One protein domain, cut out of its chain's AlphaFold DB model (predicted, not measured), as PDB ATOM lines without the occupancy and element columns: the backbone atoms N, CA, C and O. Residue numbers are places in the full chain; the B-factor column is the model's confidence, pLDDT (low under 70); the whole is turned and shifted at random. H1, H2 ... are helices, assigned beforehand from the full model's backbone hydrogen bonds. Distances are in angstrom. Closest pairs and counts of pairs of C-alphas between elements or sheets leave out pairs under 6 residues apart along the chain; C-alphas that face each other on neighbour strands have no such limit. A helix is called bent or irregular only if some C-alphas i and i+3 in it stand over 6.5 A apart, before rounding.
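AT A GLANCE: This is residues 292 to 484 of the 484 residues of an uncharacterized protein of Monascus purpureus (UniProt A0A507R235). Look for a helical body with H5 running through its middle, H1, H4, H7, H8 and H9 packed round it, and H10 packed on H1 and H9 to make a three-helix bundle on one side. H6 lies on the side away from H10, with short H3 packed on it and H2 near by, and residues 347 to 353 stick out as the tip of a long loop. The printed part has 193 residues with ten named helices, H1 to H10 in chain order, and no named strand; the class is all helix. It is compact, with a radius of gyration of the C-alphas of 17.1 A, and spans 53 by 47 by 31 A.

IN THESE COORDINATES: Find C-alpha 292 at (-56.003, 18.201, 25.796); from there H1, the longest helix, runs 28.3 A through residues 292 to 311. Next come three short helices: H2 at residues 314 to 319, H3 at residues 321 to 325 and H4 at residues 334 to 337. After residues 338 to 359, which hold no named element, look for C-alpha 360 at (-30.901, 18.556, 28.741), where H5 begins; it takes residues 360 to 378 over 26.6 A. H6, residues 383 to 399, is 24.3 A long, and H7, residues 408 to 417, is 14.2 A long. H8, residues 427 to 441, covers 22.4 A and is irregular, but only just: C-alphas 427 and 430 are 6.54 A apart. H9, residues 445 to 460, covers 22.3 A. H10, residues 468 to 482, covers 21.8 A and ends at C-alpha 482, (-52.159, 15.927, 10.634).

HOW THE PARTS SIT: Begin at H5, the hub, which touches five other helices. Its residues 373 to 377 touch residues 303 to 307 of H1, the same way at a steep tilt of 58 degrees; the closest C-alphas, those of Ala 304 and Thr 373, are 6.7 A apart. H5 touches H8, opposite ways at a steep tilt of 49 degrees, closest at the C-alphas of Tyr 371 and Thr 433, 5.7 A. H5 touches H7, the same way at a steep tilt of 40 degrees, closest at the C-alphas of Cys 364 and Glu 409, 5.6 A. With residues 366 to 373 alone it touches H9, closest at the C-alphas of Ser 366 and Asn 452, 6.2 A. With residues 365 to 369 alone it touches H4, closest at the C-alphas of Leu 337 and Arg 365, 5.7 A. Now look outward to H1, H9 and H10, a bundle of helices side by side. H1 and H9 touch at a shallow tilt of 22 degrees, the same way, closest at the C-alphas of Met 308 and Phe 458, 5.4 A. H10 touches H1 at a shallow tilt of 5 degrees, opposite ways, closest at the C-alphas of Val 298 and Glu 472, 6.9 A. H9 and H10 form a helical hairpin, closest at the C-alphas of Leu 447 and Phe 471, 7.3 A. H6 touches H3 with residues 386 to 391 alone, closest at the C-alphas of Gln 322 and Arg 387, 6.2 A. H2 touches no helix but is near H3 and H6; H6 and H10 are apart. In H1, H2, H3, H5, H6, H7, H9 and H10 every O i to N i+4 pair is within hydrogen-bond range; in H8 10 of 11 are, and H4 is too short for such a pair.

THE WHOLE: The two C-alphas farthest apart, those of Ser 318 and Val 484, are 53.2 A from each other. The printed part has no cut and ends at the chain's last residue, 484. The link from H4 to H5, 22 residues, is long, and its residues 347 to 353 stand free. The mean pLDDT of the printed part is 88.5; look for values under 70 at residues 341 to 343, 356 to 358 and 479 to 484.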
ATOM      1  N   GLU A 292     -56.009  17.883  24.368       91.12
ATOM      2  CA  GLU A 292     -56.003  18.201  25.796       91.12
ATOM      3  C   GLU A 292     -54.680  18.849  26.221       91.12
ATOM      4  O   GLU A 292     -54.692  19.879  26.898       91.12
ATOM      5  N   GLY A 293     -53.544  18.313  25.762       89.62
ATOM      6  CA  GLY A 293     -52.224  18.891  25.995       89.62
ATOM      7  C   GLY A 293     -52.076  20.285  25.387       89.62
ATOM      8  O   GLY A 293     -51.560  21.184  26.052       89.62
ATOM      9  N   GLN A 294     -52.581  20.495  24.166       91.19
ATOM     10  CA  GLN A 294     -52.589  21.818  23.527       91.19
ATOM     11  C   GLN A 294     -53.389  22.826  24.354       91.19
ATOM     12  O   GLN A 294     -52.878  23.896  24.698       91.19
ATOM     13  N   ARG A 295     -54.621  22.464  24.736       93.56
ATOM     14  CA  ARG A 295     -55.486  23.319  25.555       93.56
ATOM     15  C   ARG A 295     -54.833  23.648  26.890       93.56
ATOM     16  O   ARG A 295     -54.867  24.799  27.310       93.56
ATOM     17  N   TRP A 296     -54.197  22.669  27.529       95.19
ATOM     18  CA  TRP A 296     -53.539  22.878  28.812       95.19
ATOM     19  C   TRP A 296     -52.366  23.861  28.722       95.19
ATOM     20  O   TRP A 296     -52.279  24.775  29.542       95.19
ATOM     21  N   LEU A 297     -51.508  23.739  27.703       95.75
ATOM     22  CA  LEU A 297     -50.409  24.687  27.470       95.75
ATOM     23  C   LEU A 297     -50.925  26.113  27.269       95.75
ATOM     24  O   LEU A 297     -50.380  27.057  27.840       95.75
ATOM     25  N   VAL A 298     -51.999  26.265  26.496       95.62
ATOM     26  CA  VAL A 298     -52.637  27.561  26.255       95.62
ATOM     27  C   VAL A 298     -53.229  28.131  27.543       95.62
ATOM     28  O   VAL A 298     -52.940  29.274  27.892       95.62
ATOM     29  N   THR A 299     -54.004  27.346  28.294       96.56
ATOM     30  CA  THR A 299     -54.576  27.778  29.579       96.56
ATOM     31  C   THR A 299     -53.486  28.195  30.564       96.56
ATOM     32  O   THR A 299     -53.635  29.208  31.244       96.56
ATOM     33  N   PHE A 300     -52.365  27.471  30.602       97.00
ATOM     34  CA  PHE A 300     -51.223  27.838  31.434       97.00
ATOM     35  C   PHE A 300     -50.625  29.193  31.031       97.00
ATOM     36  O   PHE A 300     -50.379  30.034  31.894       97.00
ATOM     37  N   LEU A 301     -50.442  29.446  29.728       96.69
ATOM     38  CA  LEU A 301     -49.962  30.741  29.233       96.69
ATOM     39  C   LEU A 301     -50.932  31.883  29.552       96.69
ATOM     40  O   LEU A 301     -50.485  32.965  29.922       96.69
ATOM     41  N   ARG A 302     -52.244  31.652  29.433       95.94
ATOM     42  CA  ARG A 302     -53.272  32.650  29.766       95.94
ATOM     43  C   ARG A 302     -53.257  32.996  31.252       95.94
ATOM     44  O   ARG A 302     -53.236  34.173  31.589       95.94
ATOM     45  N   GLY A 303     -53.148  31.995  32.126       95.56
ATOM     46  CA  GLY A 303     -52.940  32.231  33.556       95.56
ATOM     47  C   GLY A 303     -51.656  33.025  33.823       95.56
ATOM     48  O   GLY A 303     -51.659  33.999  34.568       95.56
ATOM     49  N   ALA A 304     -50.553  32.691  33.149       95.75
ATOM     50  CA  ALA A 304     -49.307  33.445  33.285       95.75
ATOM     51  C   ALA A 304     -49.436  34.918  32.833       95.75
ATOM     52  O   ALA A 304     -48.865  35.807  33.467       95.75
ATOM     53  N   GLU A 305     -50.205  35.187  31.773       95.44
ATOM     54  CA  GLU A 305     -50.521  36.539  31.291       95.44
ATOM     55  C   GLU A 305     -51.382  37.318  32.298       95.44
ATOM     56  O   GLU A 305     -51.063  38.464  32.619       95.44
ATOM     57  N   GLU A 306     -52.424  36.700  32.856       94.88
ATOM     58  CA  GLU A 306     -53.260  37.302  33.906       94.88
ATOM     59  C   GLU A 306     -52.424  37.678  35.137       94.88
ATOM     60  O   GLU A 306     -52.479  38.817  35.611       94.88
ATOM     61  N   LEU A 307     -51.566  36.759  35.589       93.94
ATOM     62  CA  LEU A 307     -50.655  36.978  36.711       93.94
ATOM     63  C   LEU A 307     -49.675  38.121  36.443       93.94
ATOM     64  O   LEU A 307     -49.371  38.923  37.328       93.94
ATOM     65  N   MET A 308     -49.148  38.198  35.219       93.62
ATOM     66  CA  MET A 308     -48.285  39.295  34.798       93.62
ATOM     67  C   MET A 308     -49.021  40.633  34.908       93.62
ATOM     68  O   MET A 308     -48.458  41.589  35.441       93.62
ATOM     69  N   MET A 309     -50.263  40.711  34.423       92.69
ATOM     70  CA  MET A 309     -51.056  41.942  34.450       92.69
ATOM     71  C   MET A 309     -51.358  42.395  35.881       92.69
ATOM     72  O   MET A 309     -51.200  43.577  36.187       92.69
ATOM     73  N   GLU A 310     -51.701  41.463  36.771       92.25
ATOM     74  CA  GLU A 310     -51.904  41.745  38.193       92.25
ATOM     75  C   GLU A 310     -50.618  42.281  38.845       92.25
ATOM     76  O   GLU A 310     -50.600  43.380  39.412       92.25
ATOM     77  N   HIS A 311     -49.509  41.556  38.677       91.88
ATOM     78  CA  HIS A 311     -48.212  41.894  39.264       91.88
ATOM     79  C   HIS A 311     -47.554  43.141  38.659       91.88
ATOM     80  O   HIS A 311     -46.648  43.705  39.273       91.88
ATOM     81  N   ARG A 312     -47.983  43.588  37.474       91.19
ATOM     82  CA  ARG A 312     -47.509  44.823  36.831       91.19
ATOM     83  C   ARG A 312     -48.090  46.087  37.474       91.19
ATOM     84  O   ARG A 312     -47.567  47.177  37.244       91.19
ATOM     85  N   THR A 313     -49.146  45.964  38.277       92.44
ATOM     86  CA  THR A 313     -49.768  47.104  38.960       92.44
ATOM     87  C   THR A 313     -48.785  47.752  39.939       92.44
ATOM     88  O   THR A 313     -48.138  47.067  40.731       92.44
ATOM     89  N   GLU A 314     -48.696  49.085  39.936       88.94
ATOM     90  CA  GLU A 314     -47.741  49.821  40.783       88.94
ATOM     91  C   GLU A 314     -47.954  49.551  42.284       88.94
ATOM     92  O   GLU A 314     -46.992  49.477  43.048       88.94
ATOM     93  N   SER A 315     -49.201  49.314  42.711       88.94
ATOM     94  CA  SER A 315     -49.513  48.909  44.088       88.94
ATOM     95  C   SER A 315     -48.806  47.606  44.471       88.94
ATOM     96  O   SER A 315     -48.162  47.545  45.518       88.94
ATOM     97  N   TYR A 316     -48.846  46.596  43.600       90.69
ATOM     98  CA  TYR A 316     -48.186  45.312  43.822       90.69
ATOM     99  C   TYR A 316     -46.660  45.455  43.808       90.69
ATOM    100  O   TYR A 316     -45.978  44.977  44.714       90.69
ATOM    101  N   LEU A 317     -46.112  46.173  42.823       90.75
ATOM    102  CA  LEU A 317     -44.665  46.384  42.698       90.75
ATOM    103  C   LEU A 317     -44.076  47.191  43.858       90.75
ATOM    104  O   LEU A 317     -42.928  46.960  44.245       90.75
ATOM    105  N   SER A 318     -44.856  48.101  44.445       89.50
ATOM    106  CA  SER A 318     -44.441  48.834  45.642       89.50
ATOM    107  C   SER A 318     -44.269  47.911  46.854       89.50
ATOM    108  O   SER A 318     -43.334  48.100  47.636       89.50
ATOM    109  N   ALA A 319     -45.111  46.875  46.967       89.31
ATOM    110  CA  ALA A 319     -45.056  45.868  48.023       89.31
ATOM    111  C   ALA A 319     -44.002  44.776  47.755       89.31
ATOM    112  O   ALA A 319     -43.373  44.284  48.693       89.31
ATOM    113  N   VAL A 320     -43.779  44.409  46.486       91.06
ATOM    114  CA  VAL A 320     -42.860  43.337  46.064       91.06
ATOM    115  C   VAL A 320     -41.873  43.856  45.020       91.06
ATOM    116  O   VAL A 320     -41.933  43.516  43.838       91.06
ATOM    117  N   ARG A 321     -40.902  44.665  45.457       88.06
ATOM    118  CA  ARG A 321     -39.870  45.236  44.565       88.06
ATOM    119  C   ARG A 321     -39.077  44.165  43.815       88.06
ATOM    120  O   ARG A 321     -38.756  44.324  42.642       88.06
ATOM    121  N   GLN A 322     -38.847  43.030  44.463       89.81
ATOM    122  CA  GLN A 322     -38.147  41.867  43.926       89.81
ATOM    123  C   GLN A 322     -38.825  41.337  42.661       89.81
ATOM    124  O   GLN A 322     -38.139  40.879  41.754       89.81
ATOM    125  N   ARG A 323     -40.154  41.466  42.535       91.38
ATOM    126  CA  ARG A 323     -40.886  41.052  41.330       91.38
ATOM    127  C   ARG A 323     -40.472  41.856  40.096       91.38
ATOM    128  O   ARG A 323     -40.479  41.295  39.001       91.38
ATOM    129  N   ARG A 324     -40.084  43.126  40.273       87.75
ATOM    130  CA  ARG A 324     -39.608  44.026  39.208       87.75
ATOM    131  C   ARG A 324     -38.183  43.711  38.759       87.75
ATOM    132  O   ARG A 324     -37.852  43.950  37.599       87.75
ATOM    133  N   GLU A 325     -37.349  43.234  39.677       90.25
ATOM    134  CA  GLU A 325     -35.898  43.114  39.490       90.25
ATOM    135  C   GLU A 325     -35.452  41.678  39.191       90.25
ATOM    136  O   GLU A 325     -34.536  41.484  38.394       90.25
ATOM    137  N   ALA A 326     -36.126  40.670  39.753       91.12
ATOM    138  CA  ALA A 326     -35.683  39.274  39.745       91.12
ATOM    139  C   ALA A 326     -35.472  38.676  38.347       91.12
ATOM    140  O   ALA A 326     -34.672  37.758  38.211       91.12
ATOM    141  N   PHE A 327     -36.129  39.191  37.306       92.94
ATOM    142  CA  PHE A 327     -36.004  38.679  35.935       92.94
ATOM    143  C   PHE A 327     -35.460  39.716  34.944       92.94
ATOM    144  O   PHE A 327     -35.433  39.462  33.745       92.94
ATOM    145  N   ARG A 328     -35.007  40.886  35.416       90.12
ATOM    146  CA  ARG A 328     -34.345  41.892  34.564       90.12
ATOM    147  C   ARG A 328     -33.003  41.362  34.065       90.12
ATOM    148  O   ARG A 328     -32.406  40.505  34.703       90.12
ATOM    149  N   MET A 329     -32.475  41.937  32.983       85.94
ATOM    150  CA  MET A 329     -31.193  41.506  32.397       85.94
ATOM    151  C   MET A 329     -30.002  41.521  33.368       85.94
ATOM    152  O   MET A 329     -29.048  40.776  33.175       85.94
ATOM    153  N   GLU A 330     -30.052  42.364  34.399       85.12
ATOM    154  CA  GLU A 330     -29.011  42.485  35.428       85.12
ATOM    155  C   GLU A 330     -29.116  41.405  36.520       85.12
ATOM    156  O   GLU A 330     -28.195  41.228  37.317       85.12
ATOM    157  N   SER A 331     -30.233  40.675  36.570       89.62
ATOM    158  CA  SER A 331     -30.465  39.622  37.551       89.62
ATOM    159  C   SER A 331     -29.687  38.348  37.215       89.62
ATOM    160  O   SER A 331     -29.606  37.969  36.043       89.62
ATOM    161  N   PRO A 332     -29.213  37.599  38.231       88.25
ATOM    162  CA  PRO A 332     -28.612  36.280  38.030       88.25
ATOM    163  C   PRO A 332     -29.570  35.247  37.407       88.25
ATOM    164  O   PRO A 332     -29.106  34.269  36.826       88.25
ATOM    165  N   LEU A 333     -30.894  35.446  37.489       91.00
ATOM    166  CA  LEU A 333     -31.880  34.508  36.931       91.00
ATOM    167  C   LEU A 333     -32.096  34.687  35.425       91.00
ATOM    168  O   LEU A 333     -32.375  33.714  34.722       91.00
ATOM    169  N   PHE A 334     -31.944  35.909  34.909       91.12
ATOM    170  CA  PHE A 334     -32.151  36.195  33.491       91.12
ATOM    171  C   PHE A 334     -31.283  35.326  32.570       91.12
ATOM    172  O   PHE A 334     -31.844  34.685  31.681       91.12
ATOM    173  N   PRO A 335     -29.952  35.210  32.759       88.50
ATOM    174  CA  PRO A 335     -29.136  34.439  31.833       88.50
ATOM    175  C   PRO A 335     -29.403  32.923  31.888       88.50
ATOM    176  O   PRO A 335     -29.142  32.228  30.898       88.50
ATOM    177  N   LEU A 336     -29.947  32.407  32.995       87.94
ATOM    178  CA  LEU A 336     -30.350  31.005  33.133       87.94
ATOM    179  C   LEU A 336     -31.641  30.705  32.359       87.94
ATOM    180  O   LEU A 336     -31.736  29.667  31.698       87.94
ATOM    181  N   LEU A 337     -32.607  31.624  32.434       91.12
ATOM    182  CA  LEU A 337     -33.978  31.432  31.960       91.12
ATOM    183  C   LEU A 337     -34.233  31.950  30.541       91.12
ATOM    184  O   LEU A 337     -35.076  31.392  29.846       91.12
ATOM    185  N   SER A 338     -33.504  32.968  30.081       88.25
ATOM    186  CA  SER A 338     -33.677  33.516  28.731       88.25
ATOM    187  C   SER A 338     -33.253  32.506  27.659       88.25
ATOM    188  O   SER A 338     -32.204  31.858  27.803       88.25
ATOM    189  N   SER A 339     -33.993  32.431  26.555       78.00
ATOM    190  CA  SER A 339     -33.644  31.563  25.431       78.00
ATOM    191  C   SER A 339     -32.445  32.106  24.639       78.00
ATOM    192  O   SER A 339     -32.221  33.312  24.550       78.00
ATOM    193  N   GLY A 340     -31.654  31.211  24.042       70.00
ATOM    194  CA  GLY A 340     -30.594  31.583  23.102       70.00
ATOM    195  C   GLY A 340     -29.388  30.638  23.107       70.00
ATOM    196  O   GLY A 340     -29.142  29.950  24.102       70.00
ATOM    197  N   PRO A 341     -28.605  30.604  22.011       66.19
ATOM    198  CA  PRO A 341     -27.397  29.796  21.940       66.19
ATOM    199  C   PRO A 341     -26.362  30.331  22.933       66.19
ATOM    200  O   PRO A 341     -25.908  31.475  22.840       66.19
ATOM    201  N   ARG A 342     -25.975  29.495  23.897       69.94
ATOM    202  CA  ARG A 342     -24.924  29.812  24.867       69.94
ATOM    203  C   ARG A 342     -23.648  29.065  24.473       69.94
ATOM    204  O   ARG A 342     -23.702  27.851  24.277       69.94
ATOM    205  N   PRO A 343     -22.495  29.742  24.351       67.38
ATOM    206  CA  PRO A 343     -21.239  29.040  24.129       67.38
ATOM    207  C   PRO A 343     -20.945  28.127  25.326       67.38
ATOM    208  O   PRO A 343     -21.069  28.562  26.474       67.38
ATOM    209  N   SER A 344     -20.540  26.875  25.070       70.44
ATOM    210  CA  SER A 344     -20.100  25.989  26.156       70.44
ATOM    211  C   SER A 344     -18.921  26.614  26.878       70.44
ATOM    212  O   SER A 344     -17.977  27.091  26.239       70.44
ATOM    213  N   ARG A 345     -18.938  26.509  28.203       72.31
ATOM    214  CA  ARG A 345     -17.777  26.795  29.046       72.31
ATOM    215  C   ARG A 345     -16.861  25.589  29.229       72.31
ATOM    216  O   ARG A 345     -15.825  25.724  29.868       72.31
ATOM    217  N   VAL A 346     -17.208  24.430  28.661       78.50
ATOM    218  CA  VAL A 346     -16.363  23.237  28.726       78.50
ATOM    219  C   VAL A 346     -15.078  23.479  27.913       78.50
ATOM    220  O   VAL A 346     -15.166  23.768  26.704       78.50
ATOM    221  N   PRO A 347     -13.895  23.369  28.554       83.00
ATOM    222  CA  PRO A 347     -12.599  23.452  27.886       83.00
ATOM    223  C   PRO A 347     -12.518  22.499  26.691       83.00
ATOM    224  O   PRO A 347     -13.095  21.413  26.719       83.00
ATOM    225  N   GLN A 348     -11.840  22.901  25.611       81.88
ATOM    226  CA  GLN A 348     -11.846  22.145  24.348       81.88
ATOM    227  C   GLN A 348     -11.336  20.706  24.506       81.88
ATOM    228  O   GLN A 348     -11.876  19.792  23.891       81.88
ATOM    229  N   ASP A 349     -10.341  20.509  25.363       82.81
ATOM    230  CA  ASP A 349      -9.748  19.233  25.758       82.81
ATOM    231  C   ASP A 349     -10.707  18.333  26.553       82.81
ATOM    232  O   ASP A 349     -10.658  17.107  26.429       82.81
ATOM    233  N   ALA A 350     -11.620  18.933  27.320       82.12
ATOM    234  CA  ALA A 350     -12.624  18.227  28.108       82.12
ATOM    235  C   ALA A 350     -13.919  17.933  27.331       82.12
ATOM    236  O   ALA A 350     -14.731  17.133  27.790       82.12
ATOM    237  N   ARG A 351     -14.116  18.515  26.135       84.00
ATOM    238  CA  ARG A 351     -15.343  18.326  25.332       84.00
ATOM    239  C   ARG A 351     -15.607  16.883  24.928       84.00
ATOM    240  O   ARG A 351     -16.764  16.528  24.751       84.00
ATOM    241  N   LYS A 352     -14.565  16.056  24.826       83.00
ATOM    242  CA  LYS A 352     -14.726  14.613  24.598       83.00
ATOM    243  C   LYS A 352     -15.561  13.950  25.693       83.00
ATOM    244  O   LYS A 352     -16.293  13.026  25.401       83.00
ATOM    245  N   TYR A 353     -15.500  14.447  26.929       83.56
ATOM    246  CA  TYR A 353     -16.249  13.893  28.053       83.56
ATOM    247  C   TYR A 353     -17.668  14.461  28.197       83.56
ATOM    248  O   TYR A 353     -18.344  14.194  29.198       83.56
ATOM    249  N   VAL A 354     -18.114  15.289  27.251       83.06
ATOM    250  CA  VAL A 354     -19.472  15.825  27.265       83.06
ATOM    251  C   VAL A 354     -20.414  14.748  26.759       83.06
ATOM    252  O   VAL A 354     -20.188  14.172  25.700       83.06
ATOM    253  N   VAL A 355     -21.483  14.481  27.507       79.88
ATOM    254  CA  VAL A 355     -22.526  13.550  27.064       79.88
ATOM    255  C   VAL A 355     -23.106  14.035  25.731       79.88
ATOM    256  O   VAL A 355     -23.613  15.157  25.643       79.88
ATOM    257  N   GLU A 356     -23.014  13.202  24.694       69.81
ATOM    258  CA  GLU A 356     -23.415  13.560  23.333       69.81
ATOM    259  C   GLU A 356     -24.934  13.686  23.185       69.81
ATOM    260  O   GLU A 356     -25.697  12.847  23.667       69.81
ATOM    261  N   ASN A 357     -25.365  14.727  22.464       60.22
ATOM    262  CA  ASN A 357     -26.723  14.893  21.934       60.22
ATOM    263  C   ASN A 357     -27.926  15.053  22.898       60.22
ATOM    264  O   ASN A 357     -29.043  14.830  22.425       60.22
ATOM    265  N   PRO A 358     -27.838  15.486  24.177       66.56
ATOM    266  CA  PRO A 358     -29.058  15.692  24.943       66.56
ATOM    267  C   PRO A 358     -29.503  17.169  24.947       66.56
ATOM    268  O   PRO A 358     -28.725  18.037  25.355       66.56
ATOM    269  N   PRO A 359     -30.779  17.483  24.647       75.81
ATOM    270  CA  PRO A 359     -31.362  18.805  24.901       75.81
ATOM    271  C   PRO A 359     -31.624  19.022  26.408       75.81
ATOM    272  O   PRO A 359     -32.623  19.615  26.804       75.81
ATOM    273  N   THR A 360     -30.742  18.515  27.281       85.56
ATOM    274  CA  THR A 360     -30.901  18.556  28.741       85.56
ATOM    275  C   THR A 360     -30.986  19.998  29.233       85.56
ATOM    276  O   THR A 360     -31.903  20.324  29.977       85.56
ATOM    277  N   GLN A 361     -30.109  20.884  28.757       86.75
ATOM    278  CA  GLN A 361     -30.111  22.281  29.191       86.75
ATOM    279  C   GLN A 361     -31.409  23.011  28.804       86.75
ATOM    280  O   GLN A 361     -31.953  23.768  29.606       86.75
ATOM    281  N   GLU A 362     -31.910  22.786  27.587       87.75
ATOM    282  CA  GLU A 362     -33.155  23.396  27.103       87.75
ATOM    283  C   GLU A 362     -34.369  22.853  27.854       87.75
ATOM    284  O   GLU A 362     -35.179  23.641  28.331       87.75
ATOM    285  N   ALA A 363     -34.444  21.534  28.057       91.31
ATOM    286  CA  ALA A 363     -35.497  20.916  28.856       91.31
ATOM    287  C   ALA A 363     -35.498  21.447  30.299       91.31
ATOM    288  O   ALA A 363     -36.552  21.807  30.817       91.31
ATOM    289  N   CYS A 364     -34.325  21.568  30.932       92.81
ATOM    290  CA  CYS A 364     -34.213  22.120  32.281       92.81
ATOM    291  C   CYS A 364     -34.603  23.601  32.347       92.81
ATOM    292  O   CYS A 364     -35.205  24.028  33.333       92.81
ATOM    293  N   ARG A 365     -34.307  24.384  31.303       93.12
ATOM    294  CA  ARG A 365     -34.732  25.785  31.205       93.12
ATOM    295  C   ARG A 365     -36.250  25.903  31.097       93.12
ATOM    296  O   ARG A 365     -36.841  26.609  31.910       93.12
ATOM    297  N   SER A 366     -36.872  25.186  30.158       94.88
ATOM    298  CA  SER A 366     -38.334  25.161  29.994       94.88
ATOM    299  C   SER A 366     -39.019  24.718  31.288       94.88
ATOM    300  O   SER A 366     -39.960  25.356  31.751       94.88
ATOM    301  N   ALA A 367     -38.490  23.674  31.933       96.38
ATOM    302  CA  ALA A 367     -38.994  23.192  33.212       96.38
ATOM    303  C   ALA A 367     -38.901  24.247  34.318       96.38
ATOM    304  O   ALA A 367     -39.847  24.422  35.078       96.38
ATOM    305  N   SER A 368     -37.782  24.972  34.394       96.50
ATOM    306  CA  SER A 368     -37.584  26.032  35.387       96.50
ATOM    307  C   SER A 368     -38.553  27.197  35.169       96.50
ATOM    308  O   SER A 368     -39.117  27.704  36.134       96.50
ATOM    309  N   LEU A 369     -38.793  27.594  33.912       96.81
ATOM    310  CA  LEU A 369     -39.778  28.625  33.561       96.81
ATOM    311  C   LEU A 369     -41.195  28.222  33.991       96.81
ATOM    312  O   LEU A 369     -41.890  29.014  34.629       96.81
ATOM    313  N   ILE A 370     -41.602  26.987  33.684       97.38
ATOM    314  CA  ILE A 370     -42.906  26.443  34.083       97.38
ATOM    315  C   ILE A 370     -43.013  26.391  35.612       97.38
ATOM    316  O   ILE A 370     -43.976  26.916  36.167       97.38
ATOM    317  N   TYR A 371     -42.013  25.829  36.295       97.19
ATOM    318  CA  TYR A 371     -42.018  25.663  37.752       97.19
ATOM    319  C   TYR A 371     -42.125  27.007  38.479       97.19
ATOM    320  O   TYR A 371     -42.937  27.161  39.388       97.19
ATOM    321  N   ILE A 372     -41.326  28.000  38.071       96.69
ATOM    322  CA  ILE A 372     -41.348  29.341  38.668       96.69
ATOM    323  C   ILE A 372     -42.701  30.009  38.426       96.69
ATOM    324  O   ILE A 372     -43.254  30.608  39.343       96.69
ATOM    325  N   THR A 373     -43.248  29.899  37.216       96.69
ATOM    326  CA  THR A 373     -44.551  30.492  36.885       96.69
ATOM    327  C   THR A 373     -45.671  29.850  37.704       96.69
ATOM    328  O   THR A 373     -46.498  30.569  38.257       96.69
ATOM    329  N   ALA A 374     -45.653  28.522  37.860       96.06
ATOM    330  CA  ALA A 374     -46.588  27.800  38.720       96.06
ATOM    331  C   ALA A 374     -46.462  28.240  40.190       96.06
ATOM    332  O   ALA A 374     -47.458  28.603  40.802       96.06
ATOM    333  N   ALA A 375     -45.241  28.328  40.728       95.12
ATOM    334  CA  ALA A 375     -45.016  28.801  42.095       95.12
ATOM    335  C   ALA A 375     -45.535  30.231  42.316       95.12
ATOM    336  O   ALA A 375     -46.150  30.530  43.336       95.12
ATOM    337  N   LEU A 376     -45.313  31.135  41.358       95.00
ATOM    338  CA  LEU A 376     -45.821  32.505  41.450       95.00
ATOM    339  C   LEU A 376     -47.352  32.562  41.381       95.00
ATOM    340  O   LEU A 376     -47.939  33.443  42.006       95.00
ATOM    341  N   TRP A 377     -47.983  31.639  40.654       94.38
ATOM    342  CA  TRP A 377     -49.436  31.497  40.634       94.38
ATOM    343  C   TRP A 377     -49.978  31.020  41.988       94.38
ATOM    344  O   TRP A 377     -50.947  31.593  42.483       94.38
ATOM    345  N   ASP A 378     -49.310  30.059  42.637       92.94
ATOM    346  CA  ASP A 378     -49.669  29.584  43.987       92.94
ATOM    347  C   ASP A 378     -49.611  30.712  45.033       92.94
ATOM    348  O   ASP A 378     -50.338  30.707  46.028       92.94
ATOM    349  N   PHE A 379     -48.726  31.691  44.822       93.00
ATOM    350  CA  PHE A 379     -48.488  32.802  45.746       93.00
ATOM    351  C   PHE A 379     -49.184  34.109  45.352       93.00
ATOM    352  O   PHE A 379     -48.937  35.124  46.007       93.00
ATOM    353  N   LYS A 380     -50.053  34.107  44.331       88.88
ATOM    354  CA  LYS A 380     -50.680  35.328  43.790       88.88
ATOM    355  C   LYS A 380     -51.334  36.207  44.867       88.88
ATOM    356  O   LYS A 380     -51.086  37.408  44.918       88.88
ATOM    357  N   ASP A 381     -52.030  35.587  45.823       88.06
ATOM    358  CA  ASP A 381     -52.762  36.281  46.892       88.06
ATOM    359  C   ASP A 381     -51.853  36.743  48.052       88.06
ATOM    360  O   ASP A 381     -52.295  37.440  48.968       88.06
ATOM    361  N   SER A 382     -50.572  36.349  48.060       92.50
ATOM    362  CA  SER A 382     -49.633  36.616  49.155       92.50
ATOM    363  C   SER A 382     -48.334  37.276  48.667       92.50
ATOM    364  O   SER A 382     -47.325  36.600  48.435       92.50
ATOM    365  N   PRO A 383     -48.287  38.622  48.635       91.31
ATOM    366  CA  PRO A 383     -47.091  39.388  48.267       91.31
ATOM    367  C   PRO A 383     -45.839  39.005  49.075       91.31
ATOM    368  O   PRO A 383     -44.719  38.980  48.563       91.31
ATOM    369  N   THR A 384     -46.018  38.659  50.353       92.88
ATOM    370  CA  THR A 384     -44.929  38.245  51.248       92.88
ATOM    371  C   THR A 384     -44.296  36.919  50.843       92.88
ATOM    372  O   THR A 384     -43.076  36.781  50.956       92.88
ATOM    373  N   ARG A 385     -45.101  35.955  50.372       93.62
ATOM    374  CA  ARG A 385     -44.609  34.654  49.898       93.62
ATOM    375  C   ARG A 385     -43.860  34.814  48.583       93.62
ATOM    376  O   ARG A 385     -42.723  34.359  48.489       93.62
ATOM    377  N   THR A 386     -44.423  35.573  47.641       94.12
ATOM    378  CA  THR A 386     -43.757  35.930  46.380       94.12
ATOM    379  C   THR A 386     -42.398  36.578  46.625       94.12
ATOM    380  O   THR A 386     -41.401  36.174  46.028       94.12
ATOM    381  N   ARG A 387     -42.329  37.542  47.550       94.12
ATOM    382  CA  ARG A 387     -41.072  38.199  47.918       94.12
ATOM    383  C   ARG A 387     -40.019  37.201  48.403       94.12
ATOM    384  O   ARG A 387     -38.924  37.167  47.850       94.12
ATOM    385  N   ARG A 388     -40.353  36.395  49.418       94.50
ATOM    386  CA  ARG A 388     -39.432  35.413  50.018       94.50
ATOM    387  C   ARG A 388     -38.964  34.376  49.000       94.50
ATOM    388  O   ARG A 388     -37.779  34.062  48.951       94.50
ATOM    389  N   PHE A 389     -39.873  33.899  48.154       95.19
ATOM    390  CA  PHE A 389     -39.551  32.961  47.084       95.19
ATOM    391  C   PHE A 389     -38.534  33.551  46.092       95.19
ATOM    392  O   PHE A 389     -37.500  32.940  45.834       95.19
ATOM    393  N   LEU A 390     -38.762  34.770  45.590       94.62
ATOM    394  CA  LEU A 390     -37.855  35.417  44.631       94.62
ATOM    395  C   LEU A 390     -36.486  35.778  45.234       94.62
ATOM    396  O   LEU A 390     -35.460  35.661  44.554       94.62
ATOM    397  N   GLU A 391     -36.452  36.193  46.505       93.56
ATOM    398  CA  GLU A 391     -35.203  36.410  47.250       93.56
ATOM    399  C   GLU A 391     -34.403  35.111  47.358       93.56
ATOM    400  O   GLU A 391     -33.203  35.099  47.073       93.56
ATOM    401  N   HIS A 392     -35.075  34.008  47.694       93.62
ATOM    402  CA  HIS A 392     -34.453  32.695  47.793       93.62
ATOM    403  C   HIS A 392     -33.875  32.227  46.452       93.62
ATOM    404  O   HIS A 392     -32.706  31.849  46.400       93.62
ATOM    405  N   LEU A 393     -34.627  32.336  45.347       94.12
ATOM    406  CA  LEU A 393     -34.119  31.981  44.012       94.12
ATOM    407  C   LEU A 393     -32.876  32.788  43.629       94.12
ATOM    408  O   LEU A 393     -31.900  32.243  43.110       94.12
ATOM    409  N   SER A 394     -32.897  34.091  43.912       92.88
ATOM    410  CA  SER A 394     -31.765  34.977  43.637       92.88
ATOM    411  C   SER A 394     -30.548  34.632  44.500       92.88
ATOM    412  O   SER A 394     -29.415  34.741  44.028       92.88
ATOM    413  N   SER A 395     -30.768  34.209  45.749       92.69
ATOM    414  CA  SER A 395     -29.714  33.733  46.649       92.69
ATOM    415  C   SER A 395     -29.100  32.428  46.148       92.69
ATOM    416  O   SER A 395     -27.882  32.355  46.019       92.69
ATOM    417  N   LEU A 396     -29.924  31.442  45.779       92.06
ATOM    418  CA  LEU A 396     -29.467  30.156  45.242       92.06
ATOM    419  C   LEU A 396     -28.615  30.333  43.985       92.06
ATOM    420  O   LEU A 396     -27.549  29.729  43.856       92.06
ATOM    421  N   ALA A 397     -29.056  31.198  43.068       90.88
ATOM    422  CA  ALA A 397     -28.310  31.479  41.850       90.88
ATOM    423  C   ALA A 397     -26.916  32.062  42.144       90.88
ATOM    424  O   ALA A 397     -25.960  31.726  41.452       90.88
ATOM    425  N   LYS A 398     -26.779  32.886  43.188       90.31
ATOM    426  CA  LYS A 398     -25.488  33.453  43.611       90.31
ATOM    427  C   LYS A 398     -24.629  32.448  44.378       90.31
ATOM    428  O   LYS A 398     -23.440  32.338  44.097       90.31
ATOM    429  N   GLU A 399     -25.215  31.708  45.317       91.44
ATOM    430  CA  GLU A 399     -24.518  30.715  46.147       91.44
ATOM    431  C   GLU A 399     -23.860  29.632  45.289       91.44
ATOM    432  O   GLU A 399     -22.687  29.305  45.466       91.44
ATOM    433  N   HIS A 400     -24.583  29.148  44.281       87.94
ATOM    434  CA  HIS A 400     -24.078  28.148  43.346       87.94
ATOM    435  C   HIS A 400     -23.332  28.748  42.145       87.94
ATOM    436  O   HIS A 400     -22.976  28.011  41.227       87.94
ATOM    437  N   SER A 401     -23.067  30.064  42.149       86.12
ATOM    438  CA  SER A 401     -22.383  30.791  41.065       86.12
ATOM    439  C   SER A 401     -23.003  30.559  39.680       86.12
ATOM    440  O   SER A 401     -22.301  30.529  38.669       86.12
ATOM    441  N   LEU A 402     -24.327  30.376  39.629       85.88
ATOM    442  CA  LEU A 402     -25.087  30.093  38.410       85.88
ATOM    443  C   LEU A 402     -25.217  31.322  37.499       85.88
ATOM    444  O   LEU A 402     -25.521  31.189  36.318       85.88
ATOM    445  N   ASP A 403     -24.949  32.516  38.029       79.88
ATOM    446  CA  ASP A 403     -24.786  33.761  37.273       79.88
ATOM    447  C   ASP A 403     -23.566  33.709  36.342       79.88
ATOM    448  O   ASP A 403     -23.574  34.249  35.230       79.88
ATOM    449  N   ARG A 404     -22.511  33.024  36.792       78.69
ATOM    450  CA  ARG A 404     -21.304  32.772  36.016       78.69
ATOM    451  C   ARG A 404     -21.500  31.482  35.242       78.69
ATOM    452  O   ARG A 404     -21.556  31.516  34.019       78.69
ATOM    453  N   ASP A 405     -21.636  30.361  35.925       81.75
ATOM    454  CA  ASP A 405     -21.679  29.048  35.300       81.75
ATOM    455  C   ASP A 405     -23.126  28.618  35.062       81.75
ATOM    456  O   ASP A 405     -23.808  28.133  35.958       81.75
ATOM    457  N   LEU A 406     -23.588  28.821  33.822       82.31
ATOM    458  CA  LEU A 406     -24.984  28.669  33.386       82.31
ATOM    459  C   LEU A 406     -25.466  27.205  33.349       82.31
ATOM    460  O   LEU A 406     -25.798  26.656  32.291       82.31
ATOM    461  N   ALA A 407     -25.523  26.584  34.519       87.56
ATOM    462  CA  ALA A 407     -25.981  25.228  34.759       87.56
ATOM    463  C   ALA A 407     -27.487  25.193  35.047       87.56
ATOM    464  O   ALA A 407     -27.919  25.153  36.202       87.56
ATOM    465  N   CYS A 408     -28.299  25.177  33.984       89.12
ATOM    466  CA  CYS A 408     -29.757  25.053  34.087       89.12
ATOM    467  C   CYS A 408     -30.178  23.753  34.798       89.12
ATOM    468  O   CYS A 408     -31.200  23.731  35.471       89.12
ATOM    469  N   GLU A 409     -29.382  22.689  34.687       90.50
ATOM    470  CA  GLU A 409     -29.590  21.413  35.376       90.50
ATOM    471  C   GLU A 409     -29.487  21.570  36.891       90.50
ATOM    472  O   GLU A 409     -30.345  21.089  37.627       90.50
ATOM    473  N   THR A 410     -28.452  22.279  37.353       92.00
ATOM    474  CA  THR A 410     -28.258  22.556  38.780       92.00
ATOM    475  C   THR A 410     -29.361  23.471  39.294       92.00
ATOM    476  O   THR A 410     -29.910  23.218  40.360       92.00
ATOM    477  N   PHE A 411     -29.737  24.487  38.515       93.81
ATOM    478  CA  PHE A 411     -30.834  25.374  38.883       93.81
ATOM    479  C   PHE A 411     -32.164  24.625  39.041       93.81
ATOM    480  O   PHE A 411     -32.820  24.753  40.070       93.81
ATOM    481  N   LEU A 412     -32.525  23.786  38.064       94.69
ATOM    482  CA  LEU A 412     -33.724  22.954  38.141       94.69
ATOM    483  C   LEU A 412     -33.681  22.012  39.349       94.69
ATOM    484  O   LEU A 412     -34.680  21.865  40.046       94.69
ATOM    485  N   TRP A 413     -32.540  21.370  39.599       94.69
ATOM    486  CA  TRP A 413     -32.389  20.473  40.742       94.69
ATOM    487  C   TRP A 413     -32.673  21.194  42.064       94.69
ATOM    488  O   TRP A 413     -33.427  20.688  42.889       94.69
ATOM    489  N   LEU A 414     -32.140  22.406  42.233       94.06
ATOM    490  CA  LEU A 414     -32.380  23.232  43.419       94.06
ATOM    491  C   LEU A 414     -33.852  23.644  43.562       94.06
ATOM    492  O   LEU A 414     -34.366  23.672  44.678       94.06
ATOM    493  N   LEU A 415     -34.549  23.916  42.448       94.31
ATOM    494  CA  LEU A 415     -35.997  24.157  42.463       94.31
ATOM    495  C   LEU A 415     -36.763  22.934  42.981       94.31
ATOM    496  O   LEU A 415     -37.663  23.082  43.799       94.31
ATOM    497  N   LEU A 416     -36.384  21.730  42.544       93.69
ATOM    498  CA  LEU A 416     -37.024  20.480  42.958       93.69
ATOM    499  C   LEU A 416     -36.690  20.088  44.407       93.69
ATOM    500  O   LEU A 416     -37.535  19.503  45.088       93.69
ATOM    501  N   GLU A 417     -35.495  20.415  44.915       91.06
ATOM    502  CA  GLU A 417     -35.148  20.193  46.330       91.06
ATOM    503  C   GLU A 417     -36.062  20.978  47.283       91.06
ATOM    504  O   GLU A 417     -36.264  20.542  48.417       91.06
ATOM    505  N   GLU A 418     -36.657  22.082  46.819       86.19
ATOM    506  CA  GLU A 418     -37.552  22.944  47.601       86.19
ATOM    507  C   GLU A 418     -36.939  23.382  48.939       86.19
ATOM    508  O   GLU A 418     -37.573  23.364  49.996       86.19
ATOM    509  N   GLY A 419     -35.670  23.802  48.888       83.12
ATOM    510  CA  GLY A 419     -34.876  24.235  50.045       83.12
ATOM    511  C   GLY A 419     -35.357  25.517  50.738       83.12
ATOM    512  O   GLY A 419     -34.686  26.012  51.640       83.12
ATOM    513  N   TYR A 420     -36.504  26.057  50.340       86.56
ATOM    514  CA  TYR A 420     -37.156  27.201  50.965       86.56
ATOM    515  C   TYR A 420     -38.026  26.774  52.163       86.56
ATOM    516  O   TYR A 420     -38.143  25.590  52.497       86.56
ATOM    517  N   ASP A 421     -38.627  27.753  52.835       86.56
ATOM    518  CA  ASP A 421     -39.445  27.544  54.032       86.56
ATOM    519  C   ASP A 421     -40.677  26.658  53.769       86.56
ATOM    520  O   ASP A 421     -41.238  26.641  52.672       86.56
ATOM    521  N   ALA A 422     -41.130  25.941  54.800       86.25
ATOM    522  CA  ALA A 422     -42.183  24.930  54.681       86.25
ATOM    523  C   ALA A 422     -43.526  25.461  54.141       86.25
ATOM    524  O   ALA A 422     -44.259  24.707  53.514       86.25
ATOM    525  N   ASP A 423     -43.844  26.744  54.339       89.00
ATOM    526  CA  ASP A 423     -45.079  27.380  53.854       89.00
ATOM    527  C   ASP A 423     -45.085  27.680  52.345       89.00
ATOM    528  O   ASP A 423     -46.134  28.021  51.800       89.00
ATOM    529  N   LEU A 424     -43.931  27.579  51.680       89.44
ATOM    530  CA  LEU A 424     -43.783  27.757  50.232       89.44
ATOM    531  C   LEU A 424     -43.748  26.412  49.479       89.44
ATOM    532  O   LEU A 424     -43.752  26.396  48.241       89.44
ATOM    533  N   ARG A 425     -43.673  25.290  50.214       89.44
ATOM    534  CA  ARG A 425     -43.536  23.933  49.661       89.44
ATOM    535  C   ARG A 425     -44.856  23.423  49.148       89.44
ATOM    536  O   ARG A 425     -45.874  23.531  49.822       89.44
ATOM    537  N   ASP A 426     -44.796  22.849  47.956       89.38
ATOM    538  CA  ASP A 426     -45.914  22.148  47.357       89.38
ATOM    539  C   ASP A 426     -45.378  20.915  46.643       89.38
ATOM    540  O   ASP A 426     -44.739  20.996  45.593       89.38
ATOM    541  N   SER A 427     -45.674  19.758  47.228       84.88
ATOM    542  CA  SER A 427     -45.252  18.479  46.688       84.88
ATOM    543  C   SER A 427     -45.783  18.236  45.277       84.88
ATOM    544  O   SER A 427     -45.102  17.581  44.497       84.88
ATOM    545  N   GLU A 428     -46.947  18.783  44.912       90.88
ATOM    546  CA  GLU A 428     -47.558  18.578  43.597       90.88
ATOM    547  C   GLU A 428     -46.933  19.433  42.490       90.88
ATOM    548  O   GLU A 428     -47.024  19.069  41.313       90.88
ATOM    549  N   ARG A 429     -46.229  20.520  42.829       92.69
ATOM    550  CA  ARG A 429     -45.673  21.454  41.837       92.69
ATOM    551  C   ARG A 429     -44.656  20.794  40.911       92.69
ATOM    552  O   ARG A 429     -44.662  21.030  39.702       92.69
ATOM    553  N   GLY A 430     -43.790  19.937  41.454       92.75
ATOM    554  CA  GLY A 430     -42.836  19.165  40.652       92.75
ATOM    555  C   GLY A 430     -43.538  18.210  39.677       92.75
ATOM    556  O   GLY A 430     -43.145  18.085  38.515       92.75
ATOM    557  N   TRP A 431     -44.629  17.584  40.116       93.62
ATOM    558  CA  TRP A 431     -45.395  16.633  39.317       93.62
ATOM    559  C   TRP A 431     -46.190  17.300  38.197       93.62
ATOM    560  O   TRP A 431     -46.137  16.831  37.054       93.62
ATOM    561  N   SER A 432     -46.882  18.400  38.502       94.31
ATOM    562  CA  SER A 432     -47.646  19.181  37.527       94.31
ATOM    563  C   SER A 432     -46.728  19.818  36.481       94.31
ATOM    564  O   SER A 432     -46.987  19.692  35.284       94.31
ATOM    565  N   THR A 433     -45.591  20.379  36.915       96.12
ATOM    566  CA  THR A 433     -44.535  20.892  36.025       96.12
ATOM    567  C   THR A 433     -44.051  19.803  35.076       96.12
ATOM    568  O   THR A 433     -43.963  20.031  33.872       96.12
ATOM    569  N   GLY A 434     -43.768  18.603  35.590       92.81
ATOM    570  CA  GLY A 434     -43.310  17.485  34.768       92.81
ATOM    571  C   GLY A 434     -44.330  17.032  33.732       92.81
ATOM    572  O   GLY A 434     -43.959  16.719  32.605       92.81
ATOM    573  N   ALA A 435     -45.611  17.006  34.094       93.00
ATOM    574  CA  ALA A 435     -46.682  16.644  33.174       93.00
ATOM    575  C   ALA A 435     -46.875  17.697  32.068       93.00
ATOM    576  O   ALA A 435     -46.944  17.329  30.895       93.00
ATOM    577  N   LEU A 436     -46.866  18.991  32.409       94.94
ATOM    578  CA  LEU A 436     -46.957  20.067  31.418       94.94
ATOM    579  C   LEU A 436     -45.722  20.111  30.508       94.94
ATOM    580  O   LEU A 436     -45.843  20.271  29.295       94.94
ATOM    581  N   LEU A 437     -44.529  19.912  31.078       95.06
ATOM    582  CA  LEU A 437     -43.277  19.854  30.326       95.06
ATOM    583  C   LEU A 437     -43.288  18.722  29.294       95.06
ATOM    584  O   LEU A 437     -42.778  18.905  28.195       95.06
ATOM    585  N   GLN A 438     -43.876  17.566  29.611       92.62
ATOM    586  CA  GLN A 438     -44.004  16.484  28.633       92.62
ATOM    587  C   GLN A 438     -44.829  16.926  27.420       92.62
ATOM    588  O   GLN A 438     -44.384  16.722  26.295       92.62
ATOM    589  N   LYS A 439     -45.948  17.634  27.629       93.38
ATOM    590  CA  LYS A 439     -46.743  18.212  26.530       93.38
ATOM    591  C   LYS A 439     -45.965  19.280  25.756       93.38
ATOM    592  O   LYS A 439     -45.969  19.275  24.529       93.38
ATOM    593  N   HIS A 440     -45.226  20.148  26.450       94.12
ATOM    594  CA  HIS A 440     -44.343  21.141  25.819       94.12
ATOM    595  C   HIS A 440     -43.293  20.487  24.909       94.12
ATOM    596  O   HIS A 440     -43.092  20.935  23.785       94.12
ATOM    597  N   LYS A 441     -42.669  19.389  25.345       92.19
ATOM    598  CA  LYS A 441     -41.625  18.690  24.578       92.19
ATOM    599  C   LYS A 441     -42.142  17.986  23.320       92.19
ATOM    600  O   LYS A 441     -41.333  17.661  22.454       92.19
ATOM    601  N   GLN A 442     -43.451  17.763  23.211       91.94
ATOM    602  CA  GLN A 442     -44.098  17.246  21.997       91.94
ATOM    603  C   GLN A 442     -44.285  18.333  20.930       91.94
ATOM    604  O   GLN A 442     -44.535  18.029  19.768       91.94
ATOM    605  N   LEU A 443     -44.151  19.611  21.292       90.75
ATOM    606  CA  LEU A 443     -44.226  20.701  20.329       90.75
ATOM    607  C   LEU A 443     -43.026  20.696  19.380       90.75
ATOM    608  O   LEU A 443     -41.934  20.229  19.707       90.75
ATOM    609  N   ARG A 444     -43.196  21.319  18.214       90.00
ATOM    610  CA  ARG A 444     -42.077  21.602  17.310       90.00
ATOM    611  C   ARG A 444     -41.094  22.600  17.960       90.00
ATOM    612  O   ARG A 444     -41.537  23.454  18.730       90.00
ATOM    613  N   PRO A 445     -39.781  22.549  17.656       89.06
ATOM    614  CA  PRO A 445     -38.777  23.390  18.325       89.06
ATOM    615  C   PRO A 445     -39.033  24.905  18.242       89.06
ATOM    616  O   PRO A 445     -38.717  25.639  19.174       89.06
ATOM    617  N   ASP A 446     -39.631  25.378  17.147       90.69
ATOM    618  CA  ASP A 446     -40.057  26.768  16.961       90.69
ATOM    619  C   ASP A 446     -41.140  27.182  17.966       90.69
ATOM    620  O   ASP A 446     -41.032  28.238  18.590       90.69
ATOM    621  N   LEU A 447     -42.133  26.319  18.189       92.12
ATOM    622  CA  LEU A 447     -43.181  26.546  19.182       92.12
ATOM    623  C   LEU A 447     -42.683  26.367  20.616       92.12
ATOM    624  O   LEU A 447     -43.096  27.118  21.495       92.12
ATOM    625  N   GLN A 448     -41.763  25.429  20.863       92.69
ATOM    626  CA  GLN A 448     -41.110  25.303  22.170       92.69
ATOM    627  C   GLN A 448     -40.375  26.592  22.550       92.69
ATOM    628  O   GLN A 448     -40.480  27.054  23.688       92.69
ATOM    629  N   PHE A 449     -39.661  27.183  21.586       92.31
ATOM    630  CA  PHE A 449     -38.987  28.464  21.750       92.31
ATOM    631  C   PHE A 449     -39.991  29.597  21.991       92.31
ATOM    632  O   PHE A 449     -39.832  30.349  22.948       92.31
ATOM    633  N   HIS A 450     -41.052  29.696  21.182       94.00
ATOM    634  CA  HIS A 450     -42.082  30.730  21.356       94.00
ATOM    635  C   HIS A 450     -42.765  30.630  22.729       94.00
ATOM    636  O   HIS A 450     -42.896  31.643  23.415       94.00
ATOM    637  N   PHE A 451     -43.109  29.424  23.183       95.00
ATOM    638  CA  PHE A 451     -43.666  29.190  24.518       95.00
ATOM    639  C   PHE A 451     -42.734  29.697  25.631       95.00
ATOM    640  O   PHE A 451     -43.169  30.407  26.538       95.00
ATOM    641  N   ASN A 452     -41.440  29.385  25.543       94.56
ATOM    642  CA  ASN A 452     -40.454  29.829  26.529       94.56
ATOM    643  C   ASN A 452     -40.267  31.353  26.524       94.56
ATOM    644  O   ASN A 452     -40.162  31.956  27.591       94.56
ATOM    645  N   GLU A 453     -40.267  31.987  25.351       93.88
ATOM    646  CA  GLU A 453     -40.171  33.447  25.230       93.88
ATOM    647  C   GLU A 453     -41.406  34.163  25.791       93.88
ATOM    648  O   GLU A 453     -41.269  35.217  26.418       93.88
ATOM    649  N   LEU A 454     -42.603  33.591  25.615       95.06
ATOM    650  CA  LEU A 454     -43.831  34.088  26.241       95.06
ATOM    651  C   LEU A 454     -43.709  34.061  27.765       95.06
ATOM    652  O   LEU A 454     -43.856  35.102  28.406       95.06
ATOM    653  N   LEU A 455     -43.360  32.902  28.337       95.62
ATOM    654  CA  LEU A 455     -43.168  32.771  29.784       95.62
ATOM    655  C   LEU A 455     -42.097  33.727  30.305       95.62
ATOM    656  O   LEU A 455     -42.310  34.391  31.317       95.62
ATOM    657  N   MET A 456     -40.970  33.849  29.605       94.94
ATOM    658  CA  MET A 456     -39.913  34.771  30.004       94.94
ATOM    659  C   MET A 456     -40.392  36.230  29.972       94.94
ATOM    660  O   MET A 456     -40.133  36.971  30.918       94.94
ATOM    661  N   SER A 457     -41.148  36.635  28.947       93.81
ATOM    662  CA  SER A 457     -41.728  37.986  28.852       93.81
ATOM    663  C   SER A 457     -42.686  38.272  30.016       93.81
ATOM    664  O   SER A 457     -42.591  39.315  30.665       93.81
ATOM    665  N   PHE A 458     -43.542  37.304  30.364       94.94
ATOM    666  CA  PHE A 458     -44.459  37.404  31.504       94.94
ATOM    667  C   PHE A 458     -43.714  37.477  32.844       94.94
ATOM    668  O   PHE A 458     -44.049  38.277  33.726       94.94
ATOM    669  N   LEU A 459     -42.634  36.710  32.997       94.56
ATOM    670  CA  LEU A 459     -41.742  36.826  34.149       94.56
ATOM    671  C   LEU A 459     -41.021  38.181  34.178       94.56
ATOM    672  O   LEU A 459     -40.792  38.711  35.259       94.56
ATOM    673  N   MET A 460     -40.740  38.813  33.043       93.31
ATOM    674  CA  MET A 460     -40.168  40.166  32.993       93.31
ATOM    675  C   MET A 460     -41.188  41.294  33.210       93.31
ATOM    676  O   MET A 460     -40.777  42.432  33.436       93.31
ATOM    677  N   LEU A 461     -42.489  40.979  33.227       92.12
ATOM    678  CA  LEU A 461     -43.602  41.943  33.235       92.12
ATOM    679  C   LEU A 461     -43.691  42.805  31.964       92.12
ATOM    680  O   LEU A 461     -44.279  43.891  31.984       92.12
ATOM    681  N   ASP A 462     -43.130  42.305  30.865       90.25
ATOM    682  CA  ASP A 462     -43.112  42.974  29.571       90.25
ATOM    683  C   ASP A 462     -44.151  42.355  28.629       90.25
ATOM    684  O   ASP A 462     -44.424  41.154  28.656       90.25
ATOM    685  N   ALA A 463     -44.738  43.188  27.764       87.12
ATOM    686  CA  ALA A 463     -45.673  42.702  26.758       87.12
ATOM    687  C   ALA A 463     -44.919  41.873  25.699       87.12
ATOM    688  O   ALA A 463     -43.924  42.359  25.151       87.12
ATOM    689  N   PRO A 464     -45.379  40.651  25.377       88.62
ATOM    690  CA  PRO A 464     -44.694  39.807  24.411       88.62
ATOM    691  C   PRO A 464     -44.795  40.381  22.993       88.62
ATOM    692  O   PRO A 464     -45.827  40.916  22.588       88.62
ATOM    693  N   ILE A 465     -43.735  40.204  22.201       83.06
ATOM    694  CA  ILE A 465     -43.692  40.646  20.794       83.06
ATOM    695  C   ILE A 465     -44.666  39.825  19.935       83.06
ATOM    696  O   ILE A 465     -45.346  40.360  19.061       83.06
ATOM    697  N   ARG A 466     -44.731  38.513  20.183       87.81
ATOM    698  CA  ARG A 466     -45.708  37.595  19.589       87.81
ATOM    699  C   ARG A 466     -46.588  37.053  20.703       87.81
ATOM    700  O   ARG A 466     -46.122  36.221  21.472       87.81
ATOM    701  N   GLY A 467     -47.822  37.536  20.797       89.88
ATOM    702  CA  GLY A 467     -48.757  37.152  21.856       89.88
ATOM    703  C   GLY A 467     -49.289  35.721  21.739       89.88
ATOM    704  O   GLY A 467     -49.045  35.019  20.756       89.88
ATOM    705  N   ILE A 468     -50.072  35.316  22.743       91.75
ATOM    706  CA  ILE A 468     -50.623  33.957  22.865       91.75
ATOM    707  C   ILE A 468     -51.557  33.608  21.696       91.75
ATOM    708  O   ILE A 468     -51.534  32.481  21.223       91.75
ATOM    709  N   ALA A 469     -52.308  34.572  21.151       90.88
ATOM    710  CA  ALA A 469     -53.209  34.324  20.017       90.88
ATOM    711  C   ALA A 469     -52.477  33.804  18.761       90.88
ATOM    712  O   ALA A 469     -53.015  32.989  18.021       90.88
ATOM    713  N   VAL A 470     -51.236  34.251  18.530       91.94
ATOM    714  CA  VAL A 470     -50.409  33.756  17.415       91.94
ATOM    715  C   VAL A 470     -49.941  32.328  17.696       91.94
ATOM    716  O   VAL A 470     -49.959  31.491  16.803       91.94
ATOM    717  N   PHE A 471     -49.564  32.043  18.945       92.06
ATOM    718  CA  PHE A 471     -49.168  30.704  19.377       92.06
ATOM    719  C   PHE A 471     -50.320  29.694  19.242       92.06
ATOM    720  O   PHE A 471     -50.128  28.627  18.671       92.06
ATOM    721  N   GLU A 472     -51.526  30.057  19.695       91.88
ATOM    722  CA  GLU A 472     -52.757  29.267  19.526       91.88
ATOM    723  C   GLU A 472     -53.041  28.986  18.044       91.88
ATOM    724  O   GLU A 472     -53.240  27.840  17.650       91.88
ATOM    725  N   GLN A 473     -52.966  30.014  17.195       90.38
ATOM    726  CA  GLN A 473     -53.195  29.860  15.762       90.38
ATOM    727  C   GLN A 473     -52.186  28.899  15.106       90.38
ATOM    728  O   GLN A 473     -52.561  28.081  14.264       90.38
ATOM    729  N   GLU A 474     -50.902  28.997  15.460       89.19
ATOM    730  CA  GLU A 474     -49.862  28.109  14.930       89.19
ATOM    731  C   GLU A 474     -50.020  26.661  15.431       89.19
ATOM    732  O   GLU A 474     -49.725  25.732  14.676       89.19
ATOM    733  N   LEU A 475     -50.533  26.456  16.652       86.88
ATOM    734  CA  LEU A 475     -50.897  25.131  17.170       86.88
ATOM    735  C   LEU A 475     -52.053  24.505  16.380       86.88
ATOM    736  O   LEU A 475     -51.931  23.371  15.915       86.88
ATOM    737  N   ASP A 476     -53.133  25.253  16.149       85.00
ATOM    738  CA  ASP A 476     -54.310  24.759  15.422       85.00
ATOM    739  C   ASP A 476     -53.971  24.373  13.972       85.00
ATOM    740  O   ASP A 476     -54.469  23.377  13.433       85.00
ATOM    741  N   MET A 477     -53.062  25.121  13.332       81.75
ATOM    742  CA  MET A 477     -52.563  24.801  11.990       81.75
ATOM    743  C   MET A 477     -51.810  23.464  11.926       81.75
ATOM    744  O   MET A 477     -51.773  22.840  10.862       81.75
ATOM    745  N   ILE A 478     -51.194  23.020  13.025       73.56
ATOM    746  CA  ILE A 478     -50.512  21.721  13.097       73.56
ATOM    747  C   ILE A 478     -51.549  20.606  13.176       73.56
ATOM    748  O   ILE A 478     -51.476  19.653  12.399       73.56
ATOM    749  N   THR A 479     -52.553  20.758  14.038       64.75
ATOM    750  CA  THR A 479     -53.648  19.795  14.177       64.75
ATOM    751  C   THR A 479     -54.349  19.591  12.832       64.75
ATOM    752  O   THR A 479     -54.428  18.466  12.347       64.75
ATOM    753  N   ALA A 480     -54.705  20.675  12.133       60.69
ATOM    754  CA  ALA A 480     -55.362  20.611  10.826       60.69
ATOM    755  C   ALA A 480     -54.536  19.916   9.720       60.69
ATOM    756  O   ALA A 480     -55.110  19.330   8.806       60.69
ATOM    757  N   ARG A 481     -53.198  19.961   9.788       57.69
ATOM    758  CA  ARG A 481     -52.305  19.313   8.807       57.69
ATOM    759  C   ARG A 481     -52.047  17.834   9.075       57.69
ATOM    760  O   ARG A 481     -51.512  17.170   8.199       57.69
ATOM    761  N   THR A 482     -52.388  17.333  10.259       54.91
ATOM    762  CA  THR A 482     -52.159  15.927  10.634       54.91
ATOM    763  C   THR A 482     -53.362  15.037  10.279       54.91
ATOM    764  O   THR A 482     -53.245  13.816  10.270       54.91
ATOM    765  N   PHE A 483     -54.509  15.646   9.951       45.72
ATOM    766  CA  PHE A 483     -55.758  14.977   9.551       45.72
ATOM    767  C   PHE A 483     -55.999  14.931   8.026       45.72
ATOM    768  O   PHE A 483     -57.072  14.505   7.596       45.72
ATOM    769  N   VAL A 484     -55.027  15.361   7.213       39.38
ATOM    770  CA  VAL A 484     -55.023  15.263   5.738       39.38
ATOM    771  C   VAL A 484     -53.870  14.368   5.324       39.38
ATOM    772  O   VAL A 484     -54.089  13.508   4.443       39.38
TER     773      VAL A 484